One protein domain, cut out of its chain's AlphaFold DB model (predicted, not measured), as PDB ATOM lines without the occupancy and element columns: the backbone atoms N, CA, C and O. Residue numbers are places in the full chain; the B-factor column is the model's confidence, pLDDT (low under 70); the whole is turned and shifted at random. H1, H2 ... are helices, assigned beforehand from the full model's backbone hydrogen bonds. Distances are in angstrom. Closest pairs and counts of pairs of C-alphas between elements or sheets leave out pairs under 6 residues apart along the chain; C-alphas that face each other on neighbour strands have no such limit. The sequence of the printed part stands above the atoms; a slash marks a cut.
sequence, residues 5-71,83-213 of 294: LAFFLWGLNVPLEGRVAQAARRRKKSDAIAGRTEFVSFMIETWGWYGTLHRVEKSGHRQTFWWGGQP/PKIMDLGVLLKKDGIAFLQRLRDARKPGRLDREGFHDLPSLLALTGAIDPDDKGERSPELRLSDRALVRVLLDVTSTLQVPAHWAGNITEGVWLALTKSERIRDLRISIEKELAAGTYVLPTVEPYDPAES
ATOM      1  N   LEU A   5      48.768  33.200  38.937       58.88
ATOM      2  CA  LEU A   5      50.198  33.188  39.228       58.88
ATOM      3  C   LEU A   5      50.497  32.354  40.477       58.88
ATOM      4  O   LEU A   5      51.413  31.545  40.459       58.88
ATOM      5  N   ALA A   6      49.704  32.493  41.539       58.31
ATOM      6  CA  ALA A   6      49.881  31.712  42.757       58.31
ATOM      7  C   ALA A   6      49.675  30.199  42.514       58.31
ATOM      8  O   ALA A   6      50.520  29.407  42.913       58.31
ATOM      9  N   PHE A   7      48.651  29.810  41.753       59.59
ATOM     10  CA  PHE A   7      48.351  28.458  41.285       59.59
ATOM     11  C   PHE A   7      49.493  27.901  40.438       59.59
ATOM     12  O   PHE A   7      49.920  26.777  40.683       59.59
ATOM     13  N   PHE A   8      50.054  28.678  39.506       63.00
ATOM     14  CA  PHE A   8      51.233  28.266  38.743       63.00
ATOM     15  C   PHE A   8      52.459  28.111  39.642       63.00
ATOM     16  O   PHE A   8      53.122  27.080  39.591       63.00
ATOM     17  N   LEU A   9      52.741  29.081  40.515       65.69
ATOM     18  CA  LEU A   9      53.855  29.017  41.464       65.69
ATOM     19  C   LEU A   9      53.735  27.817  42.419       65.69
ATOM     20  O   LEU A   9      54.752  27.228  42.798       65.69
ATOM     21  N   TRP A  10      52.510  27.441  42.803       69.69
ATOM     22  CA  TRP A  10      52.235  26.295  43.670       69.69
ATOM     23  C   TRP A  10      52.265  24.964  42.923       69.69
ATOM     24  O   TRP A  10      52.938  24.048  43.388       69.69
ATOM     25  N   GLY A  11      51.582  24.846  41.781       65.38
ATOM     26  CA  GLY A  11      51.562  23.632  40.957       65.38
ATOM     27  C   GLY A  11      52.953  23.268  40.440       65.38
ATOM     28  O   GLY A  11      53.328  22.098  40.377       65.38
ATOM     29  N   LEU A  12      53.777  24.283  40.179       71.69
ATOM     30  CA  LEU A  12      55.168  24.110  39.788       71.69
ATOM     31  C   LEU A  12      56.130  23.961  40.972       71.69
ATOM     32  O   LEU A  12      57.296  23.673  40.747       71.69
ATOM     33  N   ASN A  13      55.701  24.149  42.226       71.50
ATOM     34  CA  ASN A  13      56.600  24.159  43.390       71.50
ATOM     35  C   ASN A  13      57.894  24.957  43.113       71.50
ATOM     36  O   ASN A  13      58.998  24.455  43.311       71.50
ATOM     37  N   VAL A  14      57.762  26.183  42.598       73.25
ATOM     38  CA  VAL A  14      58.918  26.966  42.123       73.25
ATOM     39  C   VAL A  14      59.910  27.201  43.270       73.25
ATOM     40  O   VAL A  14      59.468  27.621  44.347       73.25
ATOM     41  N   PRO A  15      61.223  26.958  43.091       71.00
ATOM     42  CA  PRO A  15      62.217  27.215  44.129       71.00
ATOM     43  C   PRO A  15      62.204  28.689  44.549       71.00
ATOM     44  O   PRO A  15      62.283  29.575  43.704       71.00
ATOM     45  N   LEU A  16      62.108  28.951  45.856       75.88
ATOM     46  CA  LEU A  16      62.129  30.307  46.414       75.88
ATOM     47  C   LEU A  16      63.346  30.501  47.314       75.88
ATOM     48  O   LEU A  16      63.611  29.677  48.200       75.88
ATOM     49  N   GLU A  17      64.044  31.617  47.111       78.94
ATOM     50  CA  GLU A  17      65.156  32.037  47.955       78.94
ATOM     51  C   GLU A  17      64.646  32.621  49.277       78.94
ATOM     52  O   GLU A  17      63.780  33.494  49.321       78.94
ATOM     53  N   GLY A  18      65.200  32.126  50.382       81.19
ATOM     54  CA  GLY A  18      64.907  32.639  51.717       81.19
ATOM     55  C   GLY A  18      63.665  32.041  52.390       81.19
ATOM     56  O   GLY A  18      62.688  31.613  51.774       81.19
ATOM     57  N   ARG A  19      63.706  32.019  53.727       81.12
ATOM     58  CA  ARG A  19      62.646  31.428  54.564       81.12
ATOM     59  C   ARG A  19      61.339  32.221  54.518       81.12
ATOM     60  O   ARG A  19      60.274  31.620  54.628       81.12
ATOM     61  N   VAL A  20      61.422  33.541  54.342       85.00
ATOM     62  CA  VAL A  20      60.261  34.443  54.299       85.00
ATOM     63  C   VAL A  20      59.399  34.149  53.073       85.00
ATOM     64  O   VAL A  20      58.214  33.863  53.224       85.00
ATOM     65  N   ALA A  21      59.995  34.102  51.878       79.88
ATOM     66  CA  ALA A  21      59.281  33.783  50.641       79.88
ATOM     67  C   ALA A  21      58.658  32.375  50.687       79.88
ATOM     68  O   ALA A  21      57.505  32.174  50.300       79.88
ATOM     69  N   GLN A  22      59.378  31.399  51.248       76.44
ATOM     70  CA  GLN A  22      58.858  30.043  51.448       76.44
ATOM     71  C   GLN A  22      57.680  29.993  52.435       76.44
ATOM     72  O   GLN A  22      56.725  29.248  52.208       76.44
ATOM     73  N   ALA A  23      57.729  30.759  53.530       79.06
ATOM     74  CA  ALA A  23      56.635  30.859  54.493       79.06
ATOM     75  C   ALA A  23      55.408  31.554  53.888       79.06
ATOM     76  O   ALA A  23      54.305  31.020  53.996       79.06
ATOM     77  N   ALA A  24      55.609  32.666  53.176       80.06
ATOM     78  CA  ALA A  24      54.552  33.364  52.453       80.06
ATOM     79  C   ALA A  24      53.860  32.431  51.449       80.06
ATOM     80  O   ALA A  24      52.638  32.331  51.464       80.06
ATOM     81  N   ARG A  25      54.628  31.658  50.663       77.62
ATOM     82  CA  ARG A  25      54.085  30.639  49.746       77.62
ATOM     83  C   ARG A  25      53.256  29.577  50.471       77.62
ATOM     84  O   ARG A  25      52.212  29.191  49.961       77.62
ATOM     85  N   ARG A  26      53.710  29.089  51.634       76.81
ATOM     86  CA  ARG A  26      52.969  28.085  52.425       76.81
ATOM     87  C   ARG A  26      51.624  28.612  52.915       76.81
ATOM     88  O   ARG A  26      50.648  27.879  52.819       76.81
ATOM     89  N   ARG A  27      51.574  29.862  53.386       78.62
ATOM     90  CA  ARG A  27      50.322  30.518  53.792       78.62
ATOM     91  C   ARG A  27      49.372  30.654  52.604       78.62
ATOM     92  O   ARG A  27      48.308  30.063  52.616       78.62
ATOM     93  N   LYS A  28      49.864  31.271  51.527       76.75
ATOM     94  CA  LYS A  28      49.179  31.412  50.235       76.75
ATOM     95  C   LYS A  28      48.579  30.075  49.743       76.75
ATOM     96  O   LYS A  28      47.425  30.020  49.336       76.75
ATOM     97  N   LYS A  29      49.333  28.972  49.854       75.88
ATOM     98  CA  LYS A  29      48.858  27.616  49.533       75.88
ATOM     99  C   LYS A  29      47.741  27.131  50.462       75.88
ATOM    100  O   LYS A  29      46.805  26.508  49.980       75.88
ATOM    101  N   SER A  30      47.863  27.362  51.768       77.56
ATOM    102  CA  SER A  30      46.822  27.006  52.741       77.56
ATOM    103  C   SER A  30      45.512  27.721  52.420       77.56
ATOM    104  O   SER A  30      44.481  27.065  52.319       77.56
ATOM    105  N   ASP A  31      45.584  29.028  52.161       78.38
ATOM    106  CA  ASP A  31      44.422  29.873  51.868       78.38
ATOM    107  C   ASP A  31      43.694  29.398  50.597       78.38
ATOM    108  O   ASP A  31      42.471  29.317  50.559       78.38
ATOM    109  N   ALA A  32      44.430  28.989  49.562       76.50
ATOM    110  CA  ALA A  32      43.809  28.448  48.355       76.50
ATOM    111  C   ALA A  32      43.242  27.038  48.507       76.50
ATOM    112  O   ALA A  32      42.286  26.695  47.813       76.50
ATOM    113  N   ILE A  33      43.815  26.205  49.381       79.25
ATOM    114  CA  ILE A  33      43.209  24.911  49.710       79.25
ATOM    115  C   ILE A  33      41.879  25.151  50.427       79.25
ATOM    116  O   ILE A  33      40.893  24.526  50.046       79.25
ATOM    117  N   ALA A  34      41.846  26.074  51.391       80.44
ATOM    118  CA  ALA A  34      40.625  26.467  52.086       80.44
ATOM    119  C   ALA A  34      39.572  27.011  51.106       80.44
ATOM    120  O   ALA A  34      38.485  26.449  51.007       80.44
ATOM    121  N   GLY A  35      39.931  27.997  50.275       81.38
ATOM    122  CA  GLY A  35      39.014  28.561  49.280       81.38
ATOM    123  C   GLY A  35      38.515  27.535  48.253       81.38
ATOM    124  O   GLY A  35      37.359  27.576  47.837       81.38
ATOM    125  N   ARG A  36      39.344  26.552  47.867       85.25
ATOM    126  CA  ARG A  36      38.892  25.430  47.029       85.25
ATOM    127  C   ARG A  36      37.868  24.572  47.771       85.25
ATOM    128  O   ARG A  36      36.858  24.208  47.180       85.25
ATOM    129  N   THR A  37      38.129  24.210  49.024       87.12
ATOM    130  CA  THR A  37      37.212  23.387  49.825       87.12
ATOM    131  C   THR A  37      35.883  24.106  50.084       87.12
ATOM    132  O   THR A  37      34.822  23.486  49.985       87.12
ATOM    133  N   GLU A  38      35.917  25.413  50.329       87.62
ATOM    134  CA  GLU A  38      34.731  26.264  50.448       87.62
ATOM    135  C   GLU A  38      33.931  26.290  49.140       87.62
ATOM    136  O   GLU A  38      32.738  25.985  49.132       87.62
ATOM    137  N   PHE A  39      34.597  26.535  48.007       88.00
ATOM    138  CA  PHE A  39      33.954  26.510  46.694       88.00
ATOM    139  C   PHE A  39      33.337  25.140  46.372       88.00
ATOM    140  O   PHE A  39      32.224  25.061  45.855       88.00
ATOM    141  N   VAL A  40      34.016  24.040  46.713       91.06
ATOM    142  CA  VAL A  40      33.459  22.686  46.554       91.06
ATOM    143  C   VAL A  40      32.242  22.477  47.445       91.06
ATOM    144  O   VAL A  40      31.252  21.917  46.978       91.06
ATOM    145  N   SER A  41      32.280  22.950  48.692       93.75
ATOM    146  CA  SER A  41      31.123  22.885  49.592       93.75
ATOM    147  C   SER A  41      29.930  23.615  48.982       93.75
ATOM    148  O   SER A  41      28.857  23.029  48.866       93.75
ATOM    149  N   PHE A  42      30.144  24.831  48.471       93.31
ATOM    150  CA  PHE A  42      29.123  25.611  47.775       93.31
ATOM    151  C   PHE A  42      28.507  24.850  46.589       93.31
ATOM    152  O   PHE A  42      27.281  24.785  46.458       93.31
ATOM    153  N   MET A  43      29.333  24.227  45.739       92.44
ATOM    154  CA  MET A  43      28.844  23.432  44.604       92.44
ATOM    155  C   MET A  43      27.991  22.239  45.062       92.44
ATOM    156  O   MET A  43      26.898  22.027  44.532       92.44
ATOM    157  N   ILE A  44      28.460  21.491  46.066       95.56
ATOM    158  CA  ILE A  44      27.782  20.295  46.590       95.56
ATOM    159  C   ILE A  44      26.465  20.661  47.279       95.56
ATOM    160  O   ILE A  44      25.448  19.993  47.076       95.56
ATOM    161  N   GLU A  45      26.453  21.728  48.070       96.00
ATOM    162  CA  GLU A  45      25.236  22.250  48.689       96.00
ATOM    163  C   GLU A  45      24.212  22.663  47.628       96.00
ATOM    164  O   GLU A  45      23.032  22.336  47.746       96.00
ATOM    165  N   THR A  46      24.668  23.285  46.539       93.56
ATOM    166  CA  THR A  46      23.785  23.767  45.473       93.56
ATOM    167  C   THR A  46      23.234  22.640  44.598       93.56
ATOM    168  O   THR A  46      22.038  22.592  44.311       93.56
ATOM    169  N   TRP A  47      24.087  21.721  44.137       92.00
ATOM    170  CA  TRP A  47      23.726  20.743  43.099       92.00
ATOM    171  C   TRP A  47      23.661  19.299  43.583       92.00
ATOM    172  O   TRP A  47      23.208  18.431  42.838       92.00
ATOM    173  N   GLY A  48      24.064  19.031  44.824       94.00
ATOM    174  CA  GLY A  48      24.328  17.672  45.290       94.00
ATOM    175  C   GLY A  48      25.717  17.198  44.872       94.00
ATOM    176  O   GLY A  48      26.417  17.850  44.089       94.00
ATOM    177  N   TRP A  49      26.125  16.054  45.403       94.75
ATOM    178  CA  TRP A  49      27.435  15.469  45.145       94.75
ATOM    179  C   TRP A  49      27.555  14.984  43.703       94.75
ATOM    180  O   TRP A  49      28.419  15.465  42.968       94.75
ATOM    181  N   TYR A  50      26.636  14.138  43.240       92.38
ATOM    182  CA  TYR A  50      26.671  13.647  41.860       92.38
ATOM    183  C   TYR A  50      26.395  14.751  40.837       92.38
ATOM    184  O   TYR A  50      27.006  14.764  39.771       92.38
ATOM    185  N   GLY A  51      25.563  15.739  41.181       90.69
ATOM    186  CA  GLY A  51      25.366  16.921  40.340       90.69
ATOM    187  C   GLY A  51      26.627  17.771  40.206       90.69
ATOM    188  O   GLY A  51      26.913  18.286  39.123       90.69
ATOM    189  N   THR A  52      27.419  17.871  41.274       91.31
ATOM    190  CA  THR A  52      28.730  18.533  41.242       91.31
ATOM    191  C   THR A  52      29.713  17.763  40.366       91.31
ATOM    192  O   THR A  52      30.292  18.353  39.455       91.31
ATOM    193  N   LEU A  53      29.855  16.448  40.571       90.00
ATOM    194  CA  LEU A  53      30.754  15.610  39.767       90.00
ATOM    195  C   LEU A  53      30.381  15.624  38.284       90.00
ATOM    196  O   LEU A  53      31.248  15.803  37.429       90.00
ATOM    197  N   HIS A  54      29.085  15.549  37.975       87.12
ATOM    198  CA  HIS A  54      28.586  15.669  36.612       87.12
ATOM    199  C   HIS A  54      29.032  16.977  35.961       87.12
ATOM    200  O   HIS A  54      29.535  16.962  34.842       87.12
ATOM    201  N   ARG A  55      28.888  18.112  36.653       84.50
ATOM    202  CA  ARG A  55      29.288  19.423  36.117       84.50
ATOM    203  C   ARG A  55      30.798  19.535  35.934       84.50
ATOM    204  O   ARG A  55      31.236  20.042  34.902       84.50
ATOM    205  N   VAL A  56      31.579  19.053  36.900       82.56
ATOM    206  CA  VAL A  56      33.046  19.074  36.831       82.56
ATOM    207  C   VAL A  56      33.535  18.242  35.645       82.56
ATOM    208  O   VAL A  56      34.355  18.718  34.861       82.56
ATOM    209  N   GLU A  57      32.984  17.044  35.447       82.12
ATOM    210  CA  GLU A  57      33.456  16.123  34.411       82.12
ATOM    211  C   GLU A  57      32.871  16.387  33.018       82.12
ATOM    212  O   GLU A  57      33.598  16.279  32.034       82.12
ATOM    213  N   LYS A  58      31.596  16.784  32.899       78.25
ATOM    214  CA  LYS A  58      30.939  17.023  31.596       78.25
ATOM    215  C   LYS A  58      31.191  18.403  31.006       78.25
ATOM    216  O   LYS A  58      30.835  18.626  29.854       78.25
ATOM    217  N   SER A  59      31.809  19.326  31.742       70.62
ATOM    218  CA  SER A  59      32.137  20.663  31.226       70.62
ATOM    219  C   SER A  59      33.080  20.648  30.012       70.62
ATOM    220  O   SER A  59      33.239  21.682  29.363       70.62
ATOM    221  N   GLY A  60      33.737  19.515  29.712       59.62
ATOM    222  CA  GLY A  60      34.797  19.405  28.692       59.62
ATOM    223  C   GLY A  60      36.055  20.213  29.041       59.62
ATOM    224  O   GLY A  60      37.038  20.240  28.305       59.62
ATOM    225  N   HIS A  61      36.028  20.867  30.201       58.69
ATOM    226  CA  HIS A  61      37.143  21.513  30.853       58.69
ATOM    227  C   HIS A  61      37.197  21.018  32.298       58.69
ATOM    228  O   HIS A  61      37.093  21.814  33.236       58.69
ATOM    229  N   ARG A  62      37.503  19.718  32.474       53.00
ATOM    230  CA  ARG A  62      38.029  19.151  33.744       53.00
ATOM    231  C   ARG A  62      39.164  20.010  34.353       53.00
ATOM    232  O   ARG A  62      39.516  19.876  35.513       53.00
ATOM    233  N   GLN A  63      39.711  20.905  33.536       48.59
ATOM    234  CA  GLN A  63      40.811  21.837  33.719       48.59
ATOM    235  C   GLN A  63      40.441  23.223  34.290       48.59
ATOM    236  O   GLN A  63      41.336  24.038  34.510       48.59
ATOM    237  N   THR A  64      39.153  23.534  34.493       51.50
ATOM    238  CA  THR A  64      38.734  24.769  35.201       51.50
ATOM    239  C   THR A  64      38.815  24.624  36.718       51.50
ATOM    240  O   THR A  64      38.886  25.625  37.431       51.50
ATOM    241  N   PHE A  65      38.841  23.385  37.206       62.16
ATOM    242  CA  PHE A  65      39.005  23.070  38.609       62.16
ATOM    243  C   PHE A  65      40.482  22.780  38.882       62.16
ATOM    244  O   PHE A  65      41.054  21.847  38.325       62.16
ATOM    245  N   TRP A  66      41.122  23.608  39.709       67.75
ATOM    246  CA  TRP A  66      42.477  23.319  40.167       67.75
ATOM    247  C   TRP A  66      42.428  22.163  41.162       67.75
ATOM    248  O   TRP A  66      41.883  22.295  42.263       67.75
ATOM    249  N   TRP A  67      43.029  21.035  40.791       71.50
ATOM    250  CA  TRP A  67      43.047  19.843  41.631       71.50
ATOM    251  C   TRP A  67      43.932  20.038  42.861       71.50
ATOM    252  O   TRP A  67      43.694  19.435  43.902       71.50
ATOM    253  N   GLY A  68      44.880  20.971  42.832       61.25
ATOM    254  CA  GLY A  68      45.675  21.298  44.009       61.25
ATOM    255  C   GLY A  68      47.007  20.569  44.076       61.25
ATOM    256  O   GLY A  68      47.129  19.392  43.749       61.25
ATOM    257  N   GLY A  69      48.010  21.270  44.605       60.00
ATOM    258  CA  GLY A  69      49.273  20.664  45.020       60.00
ATOM    259  C   GLY A  69      49.148  19.941  46.367       60.00
ATOM    260  O   GLY A  69      48.398  20.370  47.242       60.00
ATOM    261  N   GLN A  70      49.938  18.880  46.547       62.66
ATOM    262  CA  GLN A  70      49.969  17.985  47.718       62.66
ATOM    263  C   GLN A  70      49.881  18.660  49.103       62.66
ATOM    264  O   GLN A  70      50.353  19.789  49.255       62.66
ATOM    265  N   PRO A  71      49.444  17.953  50.163       54.75
ATOM    266  CA  PRO A  71      49.530  18.447  51.540       54.75
ATOM    267  C   PRO A  71      50.938  18.948  51.905       54.75
ATOM    268  O   PRO A  71      51.949  18.347  51.551       54.75
ATOM    269  N   PRO A  83      48.970  11.424  45.250       72.88
ATOM    270  CA  PRO A  83      49.981  11.784  44.257       72.88
ATOM    271  C   PRO A  83      51.147  12.545  44.884       72.88
ATOM    272  O   PRO A  83      50.928  13.317  45.828       72.88
ATOM    273  N   LYS A  84      52.373  12.316  44.378       74.12
ATOM    274  CA  LYS A  84      53.623  12.946  44.838       74.12
ATOM    275  C   LYS A  84      54.266  13.814  43.767       74.12
ATOM    276  O   LYS A  84      54.763  13.300  42.778       74.12
ATOM    277  N   ILE A  85      54.316  15.124  44.014       73.31
ATOM    278  CA  ILE A  85      54.840  16.117  43.081       73.31
ATOM    279  C   ILE A  85      56.178  16.622  43.616       73.31
ATOM    280  O   ILE A  85      56.245  17.280  44.654       73.31
ATOM    281  N   MET A  86      57.257  16.328  42.892       72.69
ATOM    282  CA  MET A  86      58.584  16.837  43.237       72.69
ATOM    283  C   MET A  86      58.703  18.351  43.004       72.69
ATOM    284  O   MET A  86      58.101  18.908  42.085       72.69
ATOM    285  N   ASP A  87      59.521  18.999  43.837       75.38
ATOM    286  CA  ASP A  87      59.978  20.380  43.649       75.38
ATOM    287  C   ASP A  87      60.750  20.512  42.328       75.38
ATOM    288  O   ASP A  87      61.585  19.657  42.023       75.38
ATOM    289  N   LEU A  88      60.499  21.574  41.550       78.19
ATOM    290  CA  LEU A  88      61.130  21.748  40.235       78.19
ATOM    291  C   LEU A  88      62.659  21.806  40.307       78.19
ATOM    292  O   LEU A  88      63.328  21.313  39.402       78.19
ATOM    293  N   GLY A  89      63.230  22.378  41.369       77.44
ATOM    294  CA  GLY A  89      64.677  22.435  41.556       77.44
ATOM    295  C   GLY A  89      65.279  21.068  41.884       77.44
ATOM    296  O   GLY A  89      66.408  20.778  41.490       77.44
ATOM    297  N   VAL A  90      64.527  20.210  42.578       80.56
ATOM    298  CA  VAL A  90      64.903  18.804  42.795       80.56
ATOM    299  C   VAL A  90      64.748  18.001  41.507       80.56
ATOM    300  O   VAL A  90      65.645  17.228  41.171       80.56
ATOM    301  N   LEU A  91      63.651  18.210  40.778       83.31
ATOM    302  CA  LEU A  91      63.360  17.535  39.518       83.31
ATOM    303  C   LEU A  91      64.445  17.835  38.485       83.31
ATOM    304  O   LEU A  91      65.043  16.908  37.963       83.31
ATOM    305  N   LEU A  92      64.822  19.107  38.317       85.44
ATOM    306  CA  LEU A  92      65.914  19.525  37.433       85.44
ATOM    307  C   LEU A  92      67.238  18.798  37.724       85.44
ATOM    308  O   LEU A  92      67.997  18.505  36.804       85.44
ATOM    309  N   LYS A  93      67.531  18.510  38.999       87.06
ATOM    310  CA  LYS A  93      68.769  17.825  39.409       87.06
ATOM    311  C   LYS A  93      68.722  16.313  39.203       87.06
ATOM    312  O   LYS A  93      69.773  15.712  39.006       87.06
ATOM    313  N   LYS A  94      67.545  15.696  39.341       88.62
ATOM    314  CA  LYS A  94      67.374  14.235  39.318       88.62
ATOM    315  C   LYS A  94      66.965  13.702  37.950       88.62
ATOM    316  O   LYS A  94      67.416  12.631  37.571       88.62
ATOM    317  N   ASP A  95      66.109  14.437  37.251       89.00
ATOM    318  CA  ASP A  95      65.483  14.031  36.000       89.00
ATOM    319  C   ASP A  95      65.164  15.267  35.138       89.00
ATOM    320  O   ASP A  95      64.129  15.929  35.273       89.00
ATOM    321  N   GLY A  96      66.090  15.583  34.231       87.12
ATOM    322  CA  GLY A  96      65.948  16.709  33.311       87.12
ATOM    323  C   GLY A  96      64.812  16.535  32.297       87.12
ATOM    324  O   GLY A  96      64.243  17.535  31.855       87.12
ATOM    325  N   ILE A  97      64.446  15.297  31.949       90.25
ATOM    326  CA  ILE A  97      63.362  15.020  30.997       90.25
ATOM    327  C   ILE A  97      62.022  15.307  31.669       90.25
ATOM    328  O   ILE A  97      61.225  16.073  31.125       90.25
ATOM    329  N   ALA A  98      61.804  14.782  32.878       86.44
ATOM    330  CA  ALA A  98      60.601  15.070  33.654       86.44
ATOM    331  C   ALA A  98      60.469  16.569  33.970       86.44
ATOM    332  O   ALA A  98      59.373  17.126  33.900       86.44
ATOM    333  N   PHE A  99      61.585  17.258  34.236       87.00
ATOM    334  CA  PHE A  99      61.594  18.714  34.397       87.00
ATOM    335  C   PHE A  99      61.077  19.447  33.148       87.00
ATOM    336  O   PHE A  99      60.166  20.274  33.248       87.00
ATOM    337  N   LEU A 100      61.624  19.139  31.966       88.25
ATOM    338  CA  LEU A 100      61.184  19.761  30.714       88.25
ATOM    339  C   LEU A 100      59.730  19.413  30.393       88.25
ATOM    340  O   LEU A 100      58.977  20.280  29.944       88.25
ATOM    341  N   GLN A 101      59.320  18.174  30.662       87.50
ATOM    342  CA  GLN A 101      57.942  17.749  30.476       87.50
ATOM    343  C   GLN A 101      56.987  18.546  31.367       87.50
ATOM    344  O   GLN A 101      55.978  19.043  30.871       87.50
ATOM    345  N   ARG A 102      57.338  18.781  32.638       82.19
ATOM    346  CA  ARG A 102      56.527  19.596  33.549       82.19
ATOM    347  C   ARG A 102      56.385  21.041  33.075       82.19
ATOM    348  O   ARG A 102      55.303  21.615  33.172       82.19
ATOM    349  N   LEU A 103      57.449  21.631  32.526       83.25
ATOM    350  CA  LEU A 103      57.376  22.969  31.932       83.25
ATOM    351  C   LEU A 103      56.475  23.003  30.692       83.25
ATOM    352  O   LEU A 103      55.720  23.958  30.516       83.25
ATOM    353  N   ARG A 104      56.524  21.974  29.836       83.94
ATOM    354  CA  ARG A 104      55.604  21.848  28.691       83.94
ATOM    355  C   ARG A 104      54.158  21.698  29.154       83.94
ATOM    356  O   ARG A 104      53.281  22.363  28.613       83.94
ATOM    357  N   ASP A 105      53.929  20.873  30.168       79.81
ATOM    358  CA  ASP A 105      52.609  20.620  30.739       79.81
ATOM    359  C   ASP A 105      52.027  21.882  31.386       79.81
ATOM    360  O   ASP A 105      50.870  22.204  31.152       79.81
ATOM    361  N   ALA A 106      52.831  22.686  32.083       76.38
ATOM    362  CA  ALA A 106      52.374  23.959  32.643       76.38
ATOM    363  C   ALA A 106      52.013  25.017  31.587       76.38
ATOM    364  O   ALA A 106      51.237  25.927  31.868       76.38
ATOM    365  N   ARG A 107      52.560  24.910  30.370       74.56
ATOM    366  CA  ARG A 107      52.213  25.792  29.242       74.56
ATOM    367  C   ARG A 107      50.950  25.356  28.509       74.56
ATOM    368  O   ARG A 107      50.413  26.140  27.729       74.56
ATOM    369  N   LYS A 108      50.494  24.125  28.723       72.06
ATOM    370  CA  LYS A 108      49.263  23.606  28.137       72.06
ATOM    371  C   LYS A 108      48.144  23.736  29.175       72.06
ATOM    372  O   LYS A 108      48.301  23.225  30.286       72.06
ATOM    373  N   PRO A 109      47.022  24.406  28.849       64.06
ATOM    374  CA  PRO A 109      45.862  24.438  29.730       64.06
ATOM    375  C   PRO A 109      45.550  23.046  30.292       64.06
ATOM    376  O   PRO A 109      45.633  22.041  29.581       64.06
ATOM    377  N   GLY A 110      45.343  23.022  31.613       64.88
ATOM    378  CA  GLY A 110      45.022  21.869  32.459       64.88
ATOM    379  C   GLY A 110      45.847  20.601  32.318       64.88
ATOM    380  O   GLY A 110      45.393  19.537  32.725       64.88
ATOM    381  N   ARG A 111      47.087  20.720  31.848       72.75
ATOM    382  CA  ARG A 111      48.121  19.709  32.098       72.75
ATOM    383  C   ARG A 111      48.964  20.038  33.332       72.75
ATOM    384  O   ARG A 111      49.800  19.233  33.724       72.75
ATOM    385  N   LEU A 112      48.707  21.175  33.989       72.69
ATOM    386  CA  LEU A 112      49.407  21.582  35.211       72.69
ATOM    387  C   LEU A 112      49.310  20.523  36.323       72.69
ATOM    388  O   LEU A 112      50.311  20.231  36.971       72.69
ATOM    389  N   ASP A 113      48.131  19.919  36.487       70.94
ATOM    390  CA  ASP A 113      47.855  18.899  37.503       70.94
ATOM    391  C   ASP A 113      47.998  17.465  36.957       70.94
ATOM    392  O   ASP A 113      47.467  16.529  37.546       70.94
ATOM    393  N   ARG A 114      48.725  17.249  35.848       76.25
ATOM    394  CA  ARG A 114      48.889  15.910  35.241       76.25
ATOM    395  C   ARG A 114      49.432  14.861  36.220       76.25
ATOM    396  O   ARG A 114      49.069  13.697  36.130       76.25
ATOM    397  N   GLU A 115      50.293  15.279  37.145       72.94
ATOM    398  CA  GLU A 115      50.846  14.440  38.223       72.94
ATOM    399  C   GLU A 115      50.135  14.657  39.580       72.94
ATOM    400  O   GLU A 115      50.632  14.242  40.630       72.94
ATOM    401  N   GLY A 116      49.016  15.385  39.576       76.50
ATOM    402  CA  GLY A 116      48.183  15.703  40.731       76.50
ATOM    403  C   GLY A 116      47.012  14.737  40.892       76.50
ATOM    404  O   GLY A 116      47.093  13.569  40.522       76.50
ATOM    405  N   PHE A 117      45.927  15.209  41.505       78.81
ATOM    406  CA  PHE A 117      44.700  14.420  41.630       78.81
ATOM    407  C   PHE A 117      43.953  14.388  40.293       78.81
ATOM    408  O   PHE A 117      43.933  15.384  39.576       78.81
ATOM    409  N   HIS A 118      43.328  13.252  39.981       76.50
ATOM    410  CA  HIS A 118      42.605  13.047  38.720       76.50
ATOM    411  C   HIS A 118      41.091  13.247  38.853       76.50
ATOM    412  O   HIS A 118      40.404  13.451  37.854       76.50
ATOM    413  N   ASP A 119      40.577  13.202  40.084       83.12
ATOM    414  CA  ASP A 119      39.157  13.281  40.383       83.12
ATOM    415  C   ASP A 119      38.898  13.899  41.771       83.12
ATOM    416  O   ASP A 119      39.749  13.890  42.671       83.12
ATOM    417  N   LEU A 120      37.701  14.471  41.929       87.94
ATOM    418  CA  LEU A 120      37.269  15.153  43.152       87.94
ATOM    419  C   LEU A 120      37.087  14.197  44.351       87.94
ATOM    420  O   LEU A 120      37.523  14.562  45.444       87.94
ATOM    421  N   PRO A 121      36.505  12.992  44.195       90.88
ATOM    422  CA  PRO A 121      36.436  11.999  45.267       90.88
ATOM    423  C   PRO A 121      37.810  11.691  45.892       90.88
ATOM    424  O   PRO A 121      37.980  11.812  47.109       90.88
ATOM    425  N   SER A 122      38.809  11.365  45.070       86.56
ATOM    426  CA  SER A 122      40.182  11.074  45.490       86.56
ATOM    427  C   SER A 122      40.834  12.281  46.149       86.56
ATOM    428  O   SER A 122      41.466  12.143  47.200       86.56
ATOM    429  N   LEU A 123      40.656  13.474  45.569       86.81
ATOM    430  CA  LEU A 123      41.145  14.722  46.148       86.81
ATOM    431  C   LEU A 123      40.663  14.892  47.588       86.81
ATOM    432  O   LEU A 123      41.464  15.108  48.500       86.81
ATOM    433  N   LEU A 124      39.350  14.829  47.789       89.12
ATOM    434  CA  LEU A 124      38.734  15.108  49.078       89.12
ATOM    435  C   LEU A 124      39.077  14.027  50.105       89.12
ATOM    436  O   LEU A 124      39.386  14.350  51.251       89.12
ATOM    437  N   ALA A 125      39.117  12.761  49.687       88.19
ATOM    438  CA  ALA A 125      39.476  11.661  50.571       88.19
ATOM    439  C   ALA A 125      40.936  11.754  51.049       88.19
ATOM    440  O   ALA A 125      41.217  11.665  52.241       88.19
ATOM    441  N   LEU A 126      41.875  11.991  50.129       83.19
ATOM    442  CA  LEU A 126      43.312  12.029  50.429       83.19
ATOM    443  C   LEU A 126      43.750  13.313  51.141       83.19
ATOM    444  O   LEU A 126      44.809  13.343  51.776       83.19
ATOM    445  N   THR A 127      42.966  14.385  51.027       80.75
ATOM    446  CA  THR A 127      43.200  15.628  51.774       80.75
ATOM    447  C   THR A 127      42.546  15.627  53.154       80.75
ATOM    448  O   THR A 127      42.946  16.449  53.979       80.75
ATOM    449  N   GLY A 128      41.634  14.686  53.421       84.56
ATOM    450  CA  GLY A 128      40.835  14.621  54.648       84.56
ATOM    451  C   GLY A 128      39.585  15.503  54.610       84.56
ATOM    452  O   GLY A 128      38.834  15.533  55.573       84.56
ATOM    453  N   ALA A 129      39.307  16.183  53.494       88.25
ATOM    454  CA  ALA A 129      38.217  17.152  53.407       88.25
ATOM    455  C   ALA A 129      36.812  16.535  53.569       88.25
ATOM    456  O   ALA A 129      35.860  17.259  53.848       88.25
ATOM    457  N   ILE A 130      36.679  15.217  53.387       91.38
ATOM    458  CA  ILE A 130      35.433  14.462  53.606       91.38
ATOM    459  C   ILE A 130      35.259  13.984  55.050       91.38
ATOM    460  O   ILE A 130      34.138  13.668  55.446       91.38
ATOM    461  N   ASP A 131      36.336  13.911  55.829       89.19
ATOM    462  CA  ASP A 131      36.291  13.356  57.178       89.19
ATOM    463  C   ASP A 131      35.497  14.289  58.108       89.19
ATOM    464  O   ASP A 131      35.962  15.398  58.373       89.19
ATOM    465  N   PRO A 132      34.312  13.891  58.613       88.00
ATOM    466  CA  PRO A 132      33.493  14.741  59.477       88.00
ATOM    467  C   PRO A 132      34.155  15.046  60.824       88.00
ATOM    468  O   PRO A 132      33.776  16.030  61.463       88.00
ATOM    469  N   ASP A 133      35.110  14.221  61.251       79.62
ATOM    470  CA  ASP A 133      35.721  14.276  62.574       79.62
ATOM    471  C   ASP A 133      37.193  14.696  62.507       79.62
ATOM    472  O   ASP A 133      37.918  14.486  63.482       79.62
ATOM    473  N   ASP A 134      37.645  15.308  61.400       70.94
ATOM    474  CA  ASP A 134      38.986  15.901  61.317       70.94
ATOM    475  C   ASP A 134      39.173  16.881  62.491       70.94
ATOM    476  O   ASP A 134      38.595  17.972  62.533       70.94
ATOM    477  N   LYS A 135      39.942  16.445  63.503       52.62
ATOM    478  CA  LYS A 135      40.025  17.049  64.846       52.62
ATOM    479  C   LYS A 135      40.812  18.362  64.887       52.62
ATOM    480  O   LYS A 135      41.321  18.742  65.939       52.62
ATOM    481  N   GLY A 136      40.920  19.075  63.772       46.84
ATOM    482  CA  GLY A 136      41.440  20.436  63.774       46.84
ATOM    483  C   GLY A 136      42.961  20.559  63.885       46.84
ATOM    484  O   GLY A 136      43.442  21.654  64.159       46.84
ATOM    485  N   GLU A 137      43.753  19.510  63.617       49.53
ATOM    486  CA  GLU A 137      45.179  19.745  63.294       49.53
ATOM    487  C   GLU A 137      45.326  20.563  61.998       49.53
ATOM    488  O   GLU A 137      46.336  21.233  61.763       49.53
ATOM    489  N   ARG A 138      44.292  20.515  61.158       55.28
ATOM    490  CA  ARG A 138      44.061  21.331  59.976       55.28
ATOM    491  C   ARG A 138      42.787  22.125  60.253       55.28
ATOM    492  O   ARG A 138      41.773  21.531  60.589       55.28
ATOM    493  N   SER A 139      42.857  23.453  60.203       59.72
ATOM    494  CA  SER A 139      41.738  24.364  60.481       59.72
ATOM    495  C   SER A 139      40.412  23.888  59.853       59.72
ATOM    496  O   SER A 139      40.460  23.353  58.746       59.72
ATOM    497  N   PRO A 140      39.236  24.123  60.480       63.19
ATOM    498  CA  PRO A 140      37.923  23.703  59.959       63.19
ATOM    499  C   PRO A 140      37.663  24.082  58.493       63.19
ATOM    500  O   PRO A 140      36.964  23.374  57.779       63.19
ATOM    501  N   GLU A 141      38.288  25.167  58.040       69.56
ATOM    502  CA  GLU A 141      38.305  25.682  56.667       69.56
ATOM    503  C   GLU A 141      38.865  24.689  55.625       69.56
ATOM    504  O   GLU A 141      38.695  24.873  54.423       69.56
ATOM    505  N   LEU A 142      39.555  23.630  56.059       76.94
ATOM    506  CA  LEU A 142      40.144  22.608  55.191       76.94
ATOM    507  C   LEU A 142      39.224  21.394  54.975       76.94
ATOM    508  O   LEU A 142      39.547  20.540  54.141       76.94
ATOM    509  N   ARG A 143      38.070  21.351  55.654       87.94
ATOM    510  CA  ARG A 143      37.022  20.333  55.510       87.94
ATOM    511  C   ARG A 143      35.806  20.895  54.775       87.94
ATOM    512  O   ARG A 143      35.517  22.085  54.852       87.94
ATOM    513  N   LEU A 144      35.078  20.028  54.072       92.81
ATOM    514  CA  LEU A 144      33.758  20.371  53.553       92.81
ATOM    515  C   LEU A 144      32.804  20.782  54.679       92.81
ATOM    516  O   LEU A 144      32.864  20.237  55.784       92.81
ATOM    517  N   SER A 145      31.878  21.690  54.375       93.19
ATOM    518  CA  SER A 145      30.812  22.072  55.304       93.19
ATOM    519  C   SER A 145      29.946  20.863  55.691       93.19
ATOM    520  O   SER A 145      29.847  19.873  54.965       93.19
ATOM    521  N   ASP A 146      29.256  20.940  56.829       94.88
ATOM    522  CA  ASP A 146      28.344  19.869  57.255       94.88
ATOM    523  C   ASP A 146      27.186  19.665  56.283       94.88
ATOM    524  O   ASP A 146      26.795  18.532  56.012       94.88
ATOM    525  N   ARG A 147      26.669  20.758  55.712       95.69
ATOM    526  CA  ARG A 147      25.615  20.710  54.694       95.69
ATOM    527  C   ARG A 147      26.115  20.000  53.438       95.69
ATOM    528  O   ARG A 147      25.404  19.151  52.903       95.69
ATOM    529  N   ALA A 148      27.344  20.289  53.008       96.81
ATOM    530  CA  ALA A 148      27.974  19.594  51.897       96.81
ATOM    531  C   ALA A 148      28.183  18.106  52.216       96.81
ATOM    532  O   ALA A 148      27.775  17.259  51.426       96.81
ATOM    533  N   LEU A 149      28.730  17.765  53.388       96.69
ATOM    534  CA  LEU A 149      28.906  16.373  53.823       96.69
ATOM    535  C   LEU A 149      27.586  15.595  53.878       96.69
ATOM    536  O   LEU A 149      27.543  14.434  53.475       96.69
ATOM    537  N   VAL A 150      26.494  16.227  54.313       97.25
ATOM    538  CA  VAL A 150      25.157  15.625  54.266       97.25
ATOM    539  C   VAL A 150      24.720  15.338  52.831       97.25
ATOM    540  O   VAL A 150      24.214  14.254  52.554       97.25
ATOM    541  N   ARG A 151      24.913  16.287  51.911       96.62
ATOM    542  CA  ARG A 151      24.570  16.109  50.490       96.62
ATOM    543  C   ARG A 151      25.426  15.020  49.834       96.62
ATOM    544  O   ARG A 151      24.891  14.257  49.036       96.62
ATOM    545  N   VAL A 152      26.699  14.881  50.224       96.62
ATOM    546  CA  VAL A 152      27.543  13.725  49.862       96.62
ATOM    547  C   VAL A 152      26.933  12.437  50.396       96.62
ATOM    548  O   VAL A 152      26.701  11.518  49.618       96.62
ATOM    549  N   LEU A 153      26.625  12.377  51.695       95.94
ATOM    550  CA  LEU A 153      26.069  11.185  52.336       95.94
ATOM    551  C   LEU A 153      24.751  10.735  51.685       95.94
ATOM    552  O   LEU A 153      24.550   9.536  51.489       95.94
ATOM    553  N   LEU A 154      23.862  11.674  51.349       94.56
ATOM    554  CA  LEU A 154      22.603  11.394  50.652       94.56
ATOM    555  C   LEU A 154      22.848  10.690  49.313       94.56
ATOM    556  O   LEU A 154      22.264   9.638  49.063       94.56
ATOM    557  N   ASP A 155      23.752  11.224  48.496       93.62
ATOM    558  CA  ASP A 155      24.022  10.701  47.157       93.62
ATOM    559  C   ASP A 155      24.787   9.365  47.196       93.62
ATOM    560  O   ASP A 155      24.384   8.413  46.525       93.62
ATOM    561  N   VAL A 156      25.839   9.232  48.016       92.75
ATOM    562  CA  VAL A 156      26.646   7.989  48.084       92.75
ATOM    563  C   VAL A 156      25.918   6.818  48.744       92.75
ATOM    564  O   VAL A 156      26.319   5.670  48.576       92.75
ATOM    565  N   THR A 157      24.838   7.087  49.487       91.31
ATOM    566  CA  THR A 157      23.945   6.046  50.033       91.31
ATOM    567  C   THR A 157      22.673   5.853  49.210       91.31
ATOM    568  O   THR A 157      21.809   5.063  49.590       91.31
ATOM    569  N   SER A 158      22.543   6.563  48.090       88.38
ATOM    570  CA  SER A 158      21.418   6.400  47.178       88.38
ATOM    571  C   SER A 158      21.547   5.147  46.310       88.38
ATOM    572  O   SER A 158      22.609   4.540  46.195       88.38
ATOM    573  N   THR A 159      20.454   4.785  45.639       84.38
ATOM    574  CA  THR A 159      20.419   3.683  44.665       84.38
ATOM    575  C   THR A 159      20.748   4.132  43.236       84.38
ATOM    576  O   THR A 159      20.434   3.406  42.292       84.38
ATOM    577  N   LEU A 160      21.282   5.344  43.037       83.81
ATOM    578  CA  LEU A 160      21.625   5.827  41.698       83.81
ATOM    579  C   LEU A 160      22.817   5.062  41.124       83.81
ATOM    580  O   LEU A 160      23.819   4.847  41.803       83.81
ATOM    581  N   GLN A 161      22.722   4.702  39.843       83.88
ATOM    582  CA  GLN A 161      23.834   4.103  39.118       83.88
ATOM    583  C   GLN A 161      24.714   5.210  38.540       83.88
ATOM    584  O   GLN A 161      24.316   5.944  37.635       83.88
ATOM    585  N   VAL A 162      25.917   5.327  39.090       85.75
ATOM    586  CA  VAL A 162      26.910   6.345  38.741       85.75
ATOM    587  C   VAL A 162      28.231   5.692  38.336       85.75
ATOM    588  O   VAL A 162      28.446   4.519  38.658       85.75
ATOM    589  N   PRO A 163      29.143   6.423  37.670       88.44
ATOM    590  CA  PRO A 163      30.504   5.949  37.459       88.44
ATOM    591  C   PRO A 163      31.152   5.507  38.776       88.44
ATOM    592  O   PRO A 163      31.002   6.170  39.805       88.44
ATOM    593  N   ALA A 164      31.887   4.395  38.749       87.00
ATOM    594  CA  ALA A 164      32.395   3.757  39.965       87.00
ATOM    595  C   ALA A 164      33.273   4.689  40.821       87.00
ATOM    596  O   ALA A 164      33.223   4.626  42.049       87.00
ATOM    597  N   HIS A 165      34.037   5.593  40.196       87.00
ATOM    598  CA  HIS A 165      34.895   6.532  40.919       87.00
ATOM    599  C   HIS A 165      34.115   7.610  41.687       87.00
ATOM    600  O   HIS A 165      34.681   8.217  42.588       87.00
ATOM    601  N   TRP A 166      32.821   7.825  41.411       90.69
ATOM    602  CA  TRP A 166      31.997   8.847  42.080       90.69
ATOM    603  C   TRP A 166      31.515   8.452  43.475       90.69
ATOM    604  O   TRP A 166      31.287   9.322  44.315       90.69
ATOM    605  N   ALA A 167      31.310   7.157  43.718       84.56
ATOM    606  CA  ALA A 167      30.612   6.674  44.909       84.56
ATOM    607  C   ALA A 167      31.454   6.766  46.197       84.56
ATOM    608  O   ALA A 167      30.907   6.711  47.299       84.56
ATOM    609  N   GLY A 168      32.780   6.915  46.078       84.62
ATOM    610  CA  GLY A 168      33.692   6.750  47.210       84.62
ATOM    611  C   GLY A 168      33.664   5.320  47.776       84.62
ATOM    612  O   GLY A 168      32.896   4.470  47.327       84.62
ATOM    613  N   ASN A 169      34.506   5.021  48.771       88.38
ATOM    614  CA  ASN A 169      34.512   3.696  49.409       88.38
ATOM    615  C   ASN A 169      33.841   3.728  50.785       88.38
ATOM    616  O   ASN A 169      34.513   3.810  51.807       88.38
ATOM    617  N   ILE A 170      32.514   3.608  50.834       90.06
ATOM    618  CA  ILE A 170      31.744   3.684  52.088       90.06
ATOM    619  C   ILE A 170      32.005   2.539  53.085       90.06
ATOM    620  O   ILE A 170      31.425   2.545  54.170       90.06
ATOM    621  N   THR A 171      32.849   1.560  52.744       88.81
ATOM    622  CA  THR A 171      33.170   0.419  53.619       88.81
ATOM    623  C   THR A 171      34.458   0.604  54.425       88.81
ATOM    624  O   THR A 171      34.672  -0.130  55.387       88.81
ATOM    625  N   GLU A 172      35.284   1.608  54.109       88.88
ATOM    626  CA  GLU A 172      36.534   1.897  54.826       88.88
ATOM    627  C   GLU A 172      36.910   3.393  54.821       88.88
ATOM    628  O   GLU A 172      36.330   4.222  54.120       88.88
ATOM    629  N   GLY A 173      37.906   3.747  55.638       89.31
ATOM    630  CA  GLY A 173      38.519   5.077  55.648       89.31
ATOM    631  C   GLY A 173      37.561   6.229  55.972       89.31
ATOM    632  O   GLY A 173      36.587   6.075  56.707       89.31
ATOM    633  N   VAL A 174      37.863   7.406  55.414       90.12
ATOM    634  CA  VAL A 174      37.129   8.663  55.668       90.12
ATOM    635  C   VAL A 174      35.685   8.633  55.163       90.12
ATOM    636  O   VAL A 174      34.813   9.289  55.724       90.12
ATOM    637  N   TRP A 175      35.402   7.824  54.142       93.12
ATOM    638  CA  TRP A 175      34.048   7.620  53.630       93.12
ATOM    639  C   TRP A 175      33.200   6.796  54.603       93.12
ATOM    640  O   TRP A 175      32.055   7.150  54.867       93.12
ATOM    641  N   LEU A 176      33.762   5.738  55.200       92.94
ATOM    642  CA  LEU A 176      33.101   5.026  56.298       92.94
ATOM    643  C   LEU A 176      32.929   5.919  57.536       92.94
ATOM    644  O   LEU A 176      31.909   5.831  58.213       92.94
ATOM    645  N   ALA A 177      33.907   6.774  57.847       92.38
ATOM    646  CA  ALA A 177      33.780   7.734  58.945       92.38
ATOM    647  C   ALA A 177      32.593   8.687  58.711       92.38
ATOM    648  O   ALA A 177      31.760   8.863  59.602       92.38
ATOM    649  N   LEU A 178      32.436   9.192  57.481       94.75
ATOM    650  CA  LEU A 178      31.283   9.996  57.073       94.75
ATOM    651  C   LEU A 178      29.945   9.286  57.329       94.75
ATOM    652  O   LEU A 178      29.032   9.894  57.886       94.75
ATOM    653  N   THR A 179      29.817   8.002  56.973       93.94
ATOM    654  CA  THR A 179      28.555   7.260  57.181       93.94
ATOM    655  C   THR A 179      28.242   6.974  58.651       93.94
ATOM    656  O   THR A 179      27.081   6.738  58.996       93.94
ATOM    657  N   LYS A 180      29.259   7.006  59.522       93.94
ATOM    658  CA  LYS A 180      29.142   6.743  60.963       93.94
ATOM    659  C   LYS A 180      28.959   7.995  61.816       93.94
ATOM    660  O   LYS A 180      28.562   7.856  62.969       93.94
ATOM    661  N   SER A 181      29.225   9.187  61.285       94.00
ATOM    662  CA  SER A 181      29.111  10.428  62.055       94.00
ATOM    663  C   SER A 181      27.660  10.718  62.437       94.00
ATOM    664  O   SER A 181      26.822  11.012  61.583       94.00
ATOM    665  N   GLU A 182      27.370  10.648  63.737       94.12
ATOM    666  CA  GLU A 182      26.046  10.917  64.312       94.12
ATOM    667  C   GLU A 182      25.568  12.329  63.952       94.12
ATOM    668  O   GLU A 182      24.493  12.497  63.385       94.12
ATOM    669  N   ARG A 183      26.442  13.327  64.123       94.06
ATOM    670  CA  ARG A 183      26.177  14.731  63.781       94.06
ATOM    671  C   ARG A 183      25.741  14.922  62.324       94.06
ATOM    672  O   ARG A 183      24.793  15.659  62.057       94.06
ATOM    673  N   ILE A 184      26.416  14.265  61.376       95.81
ATOM    674  CA  ILE A 184      26.054  14.344  59.952       95.81
ATOM    675  C   ILE A 184      24.760  13.570  59.672       95.81
ATOM    676  O   ILE A 184      23.919  14.037  58.905       95.81
ATOM    677  N   ARG A 185      24.561  12.410  60.305       95.12
ATOM    678  CA  ARG A 185      23.331  11.618  60.158       95.12
ATOM    679  C   ARG A 185      22.093  12.341  60.686       95.12
ATOM    680  O   ARG A 185      21.046  12.265  60.048       95.12
ATOM    681  N   ASP A 186      22.205  13.059  61.793       95.56
ATOM    682  CA  ASP A 186      21.088  13.820  62.352       95.56
ATOM    683  C   ASP A 186      20.737  15.011  61.459       95.56
ATOM    684  O   ASP A 186      19.570  15.217  61.115       95.56
ATOM    685  N   LEU A 187      21.751  15.747  60.982       96.81
ATOM    686  CA  LEU A 187      21.542  16.855  60.048       96.81
ATOM    687  C   LEU A 187      20.942  16.379  58.714       96.81
ATOM    688  O   LEU A 187      20.109  17.076  58.127       96.81
ATOM    689  N   ARG A 188      21.307  15.172  58.259       96.38
ATOM    690  CA  ARG A 188      20.715  14.540  57.072       96.38
ATOM    691  C   ARG A 188      19.199  14.469  57.159       96.38
ATOM    692  O   ARG A 188      18.548  14.803  56.176       96.38
ATOM    693  N   ILE A 189      18.635  14.097  58.307       96.12
ATOM    694  CA  ILE A 189      17.179  13.961  58.464       96.12
ATOM    695  C   ILE A 189      16.468  15.298  58.199       96.12
ATOM    696  O   ILE A 189      15.403  15.307  57.581       96.12
ATOM    697  N   SER A 190      17.038  16.427  58.639       96.62
ATOM    698  CA  SER A 190      16.468  17.760  58.374       96.62
ATOM    699  C   SER A 190      16.589  18.138  56.903       96.62
ATOM    700  O   SER A 190      15.597  18.482  56.264       96.62
ATOM    701  N   ILE A 191      17.795  18.014  56.343       96.06
ATOM    702  CA  ILE A 191      18.071  18.418  54.961       96.06
ATOM    703  C   ILE A 191      17.266  17.575  53.967       96.06
ATOM    704  O   ILE A 191      16.741  18.109  52.997       96.06
ATOM    705  N   GLU A 192      17.110  16.274  54.209       94.94
ATOM    706  CA  GLU A 192      16.299  15.390  53.368       94.94
ATOM    707  C   GLU A 192      14.825  15.831  53.342       94.94
ATOM    708  O   GLU A 192      14.215  15.881  52.273       94.94
ATOM    709  N   LYS A 193      14.274  16.259  54.490       95.44
ATOM    710  CA  LYS A 193      12.921  16.835  54.570       95.44
ATOM    711  C   LYS A 193      12.814  18.170  53.837       95.44
ATOM    712  O   LYS A 193      11.849  18.374  53.108       95.44
ATOM    713  N   GLU A 194      13.784  19.065  54.010       95.69
ATOM    714  CA  GLU A 194      13.816  20.368  53.329       95.69
ATOM    715  C   GLU A 194      13.882  20.214  51.805       95.69
ATOM    716  O   GLU A 194      13.184  20.908  51.069       95.69
ATOM    717  N   LEU A 195      14.696  19.274  51.322       93.12
ATOM    718  CA  LEU A 195      14.815  18.970  49.900       93.12
ATOM    719  C   LEU A 195      13.514  18.388  49.345       93.12
ATOM    720  O   LEU A 195      13.055  18.832  48.296       93.12
ATOM    721  N   ALA A 196      12.899  17.439  50.057       91.81
ATOM    722  CA  ALA A 196      11.621  16.851  49.662       91.81
ATOM    723  C   ALA A 196      10.479  17.883  49.653       91.81
ATOM    724  O   ALA A 196       9.610  17.835  48.785       91.81
ATOM    725  N   ALA A 197      10.494  18.832  50.592       94.75
ATOM    726  CA  ALA A 197       9.524  19.921  50.671       94.75
ATOM    727  C   ALA A 197       9.814  21.081  49.698       94.75
ATOM    728  O   ALA A 197       8.996  21.991  49.580       94.75
ATOM    729  N   GLY A 198      10.971  21.086  49.025       93.94
ATOM    730  CA  GLY A 198      11.414  22.206  48.190       93.94
ATOM    731  C   GLY A 198      11.740  23.481  48.980       93.94
ATOM    732  O   GLY A 198      11.803  24.558  48.398       93.94
ATOM    733  N   THR A 199      11.936  23.375  50.296       96.19
ATOM    734  CA  THR A 199      12.241  24.496  51.201       96.19
ATOM    735  C   THR A 199      13.731  24.635  51.502       96.19
ATOM    736  O   THR A 199      14.129  25.556  52.215       96.19
ATOM    737  N   TYR A 200      14.563  23.736  50.969       94.50
ATOM    738  CA  TYR A 200      16.012  23.791  51.133       94.50
ATOM    739  C   TYR A 200      16.583  25.100  50.579       94.50
ATOM    740  O   TYR A 200      16.494  25.387  49.384       94.50
ATOM    741  N   VAL A 201      17.208  25.880  51.459       93.81
ATOM    742  CA  VAL A 201      17.843  27.148  51.098       93.81
ATOM    743  C   VAL A 201      19.209  26.874  50.475       93.81
ATOM    744  O   VAL A 201      20.090  26.281  51.107       93.81
ATOM    745  N   LEU A 202      19.380  27.316  49.229       92.50
ATOM    746  CA  LEU A 202      20.660  27.254  48.531       92.50
ATOM    747  C   LEU A 202      21.653  28.243  49.156       92.50
ATOM    748  O   LEU A 202      21.244  29.341  49.550       92.50
ATOM    749  N   PRO A 203      22.948  27.892  49.236       92.38
ATOM    750  CA  PRO A 203      23.956  28.844  49.671       92.38
ATOM    751  C   PRO A 203      23.998  30.032  48.703       92.38
ATOM    752  O   PRO A 203      23.761  29.896  47.500       92.38
ATOM    753  N   THR A 204      24.311  31.209  49.235       88.81
ATOM    754  CA  THR A 204      24.491  32.431  48.445       88.81
ATOM    755  C   THR A 204      25.930  32.903  48.580       88.81
ATOM    756  O   THR A 204      26.575  32.652  49.595       88.81
ATOM    757  N   VAL A 205      26.437  33.542  47.532       82.12
ATOM    758  CA  VAL A 205      27.732  34.227  47.544       82.12
ATOM    759  C   VAL A 205      27.482  35.718  47.452       82.12
ATOM    760  O   VAL A 205      26.505  36.144  46.824       82.12
ATOM    761  N   GLU A 206      28.354  36.502  48.075       82.12
ATOM    762  CA  GLU A 206      28.304  37.948  47.914       82.12
ATOM    763  C   GLU A 206      28.442  38.304  46.423       82.12
ATOM    764  O   GLU A 206      29.201  37.653  45.690       82.12
ATOM    765  N   PRO A 207      27.671  39.288  45.932       81.31
ATOM    766  CA  PRO A 207      27.845  39.784  44.579       81.31
ATOM    767  C   PRO A 207      29.283  40.258  44.371       81.31
ATOM    768  O   PRO A 207      29.855  40.891  45.251       81.31
ATOM    769  N   TYR A 208      29.827  39.989  43.186       78.25
ATOM    770  CA  TYR A 208      31.166  40.434  42.808       78.25
ATOM    771  C   TYR A 208      31.338  41.943  43.027       78.25
ATOM    772  O   TYR A 208      30.609  42.738  42.421       78.25
ATOM    773  N   ASP A 209      32.330  42.321  43.830       80.56
ATOM    774  CA  ASP A 209      32.754  43.709  43.972       80.56
ATOM    775  C   ASP A 209      33.825  44.029  42.909       80.56
ATOM    776  O   ASP A 209      34.890  43.403  42.892       80.56
ATOM    777  N   PRO A 210      33.600  45.010  42.009       79.50
ATOM    778  CA  PRO A 210      34.616  45.460  41.059       79.50
ATOM    779  C   PRO A 210      35.965  45.801  41.708       79.50
ATOM    780  O   PRO A 210      37.005  45.574  41.083       79.50
ATOM    781  N   ALA A 211      35.974  46.272  42.960       81.62
ATOM    782  CA  ALA A 211      37.202  46.559  43.698       81.62
ATOM    783  C   ALA A 211      38.083  45.313  43.903       81.62
ATOM    784  O   ALA A 211      39.306  45.439  43.969       81.62
ATOM    785  N   GLU A 212      37.514  44.102  43.902       75.50
ATOM    786  CA  GLU A 212      38.287  42.854  43.962       75.50
ATOM    787  C   GLU A 212      39.239  42.695  42.769       75.50
ATOM    788  O   GLU A 212      40.262  42.023  42.892       75.50
ATOM    789  N   SER A 213      38.933  43.293  41.607       72.44
ATOM    790  CA  SER A 213      39.823  43.225  40.434       72.44
ATOM    791  C   SER A 213      41.029  44.152  40.497       72.44
ATOM    792  O   SER A 213      41.975  43.946  39.739       72.44
TER     793      SER A 213
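What this domain is: This is residues 5 to 71 and 83 to 213 of the 294 residues of an uncharacterized protein of Phytophthora megakarya (UniProt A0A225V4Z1). One long helix, H2, runs along the length of the model, with a cluster of crossed helices, H3, H7, H8 and H9, at its last end and a smaller, looser group, H1 and the hairpin of H4 and H5, toward its other end. H6 lies between the two groups, and after H9 the chain folds back to a small last helix, H10, where residues 206 to 213 stick out. The printed part has 198 residues with ten named helices, H1 to H10 in order, and no named strand: the class is all helix. It is compact, with a radius of gyration of the C-alphas of 18.6 A and spans of 58, 41 and 35 A.

How they stand to each other: H1, residues 5 to 11, touches residues 25 to 29 alone of H2, residues 19 to 47, about perpendicular at 90 degrees; the closest C-alphas, Trp 10 and Lys 29, are 6.9 A apart. H3, residues 49 to 58, and H2 touch only at the corner, and only just, with 3 pairs of C-alphas within 8 A, the closest Ile 44 and Thr 52 at 5.7 A. H4, residues 88 to 94, and H5, residues 96 to 107, form a helical hairpin at a shallow tilt of 26 degrees, opposite ways; C-alphas Leu 92 and Phe 99 are closest, 5.3 A. H6, residues 120 to 127, touches no helix but is near H2. H7, residues 146 to 156, is the hub: it touches H2 at a steep tilt of 59 degrees, the closest C-alphas being Glu 45 and Ala 148 at 5.0 A, and H3 with Trp 49 and Val 152 closest at 5.0 A. H8, residues 173 to 180, and H7 only just touch, with 3 pairs of C-alphas within 8 A, Leu 153 and Thr 179 closest at 6.7 A. H9, residues 182 to 196, touches H7 about perpendicular at 76 degrees, Val 150 and Arg 188 closest at 5.4 A. H10, residues 210 to 213, touches no helix. Every O i to N i+4 pair is within hydrogen-bond range in H1, H2, H3, H5, H6, H7 and H8, 2 of 3 in H4 and 10 of 11 in H9; H10 is too short for such a pair.

Where its parts are: H1 begins at C-alpha 5 (50.198, 33.188, 39.228). H2 is 42.0 A long, H9 21.4 A, H5 17.0 A and H7 15.1 A. H10 ends at C-alpha 213 (39.823, 43.225, 40.434).

The domain as a whole: The C-alphas of Lys 93 and Ala 197 are farthest apart, 60.3 A. Residues 72 to 82 are not printed; C-alphas 71 and 83 are 9.9 A apart. The links H5 to H6, H6 to H7, H7 to H8 and H9 to H10 are long. Mean pLDDT of the printed part is 82.2, with 27 residues under 70, among them 5 to 11 and 135 to 141.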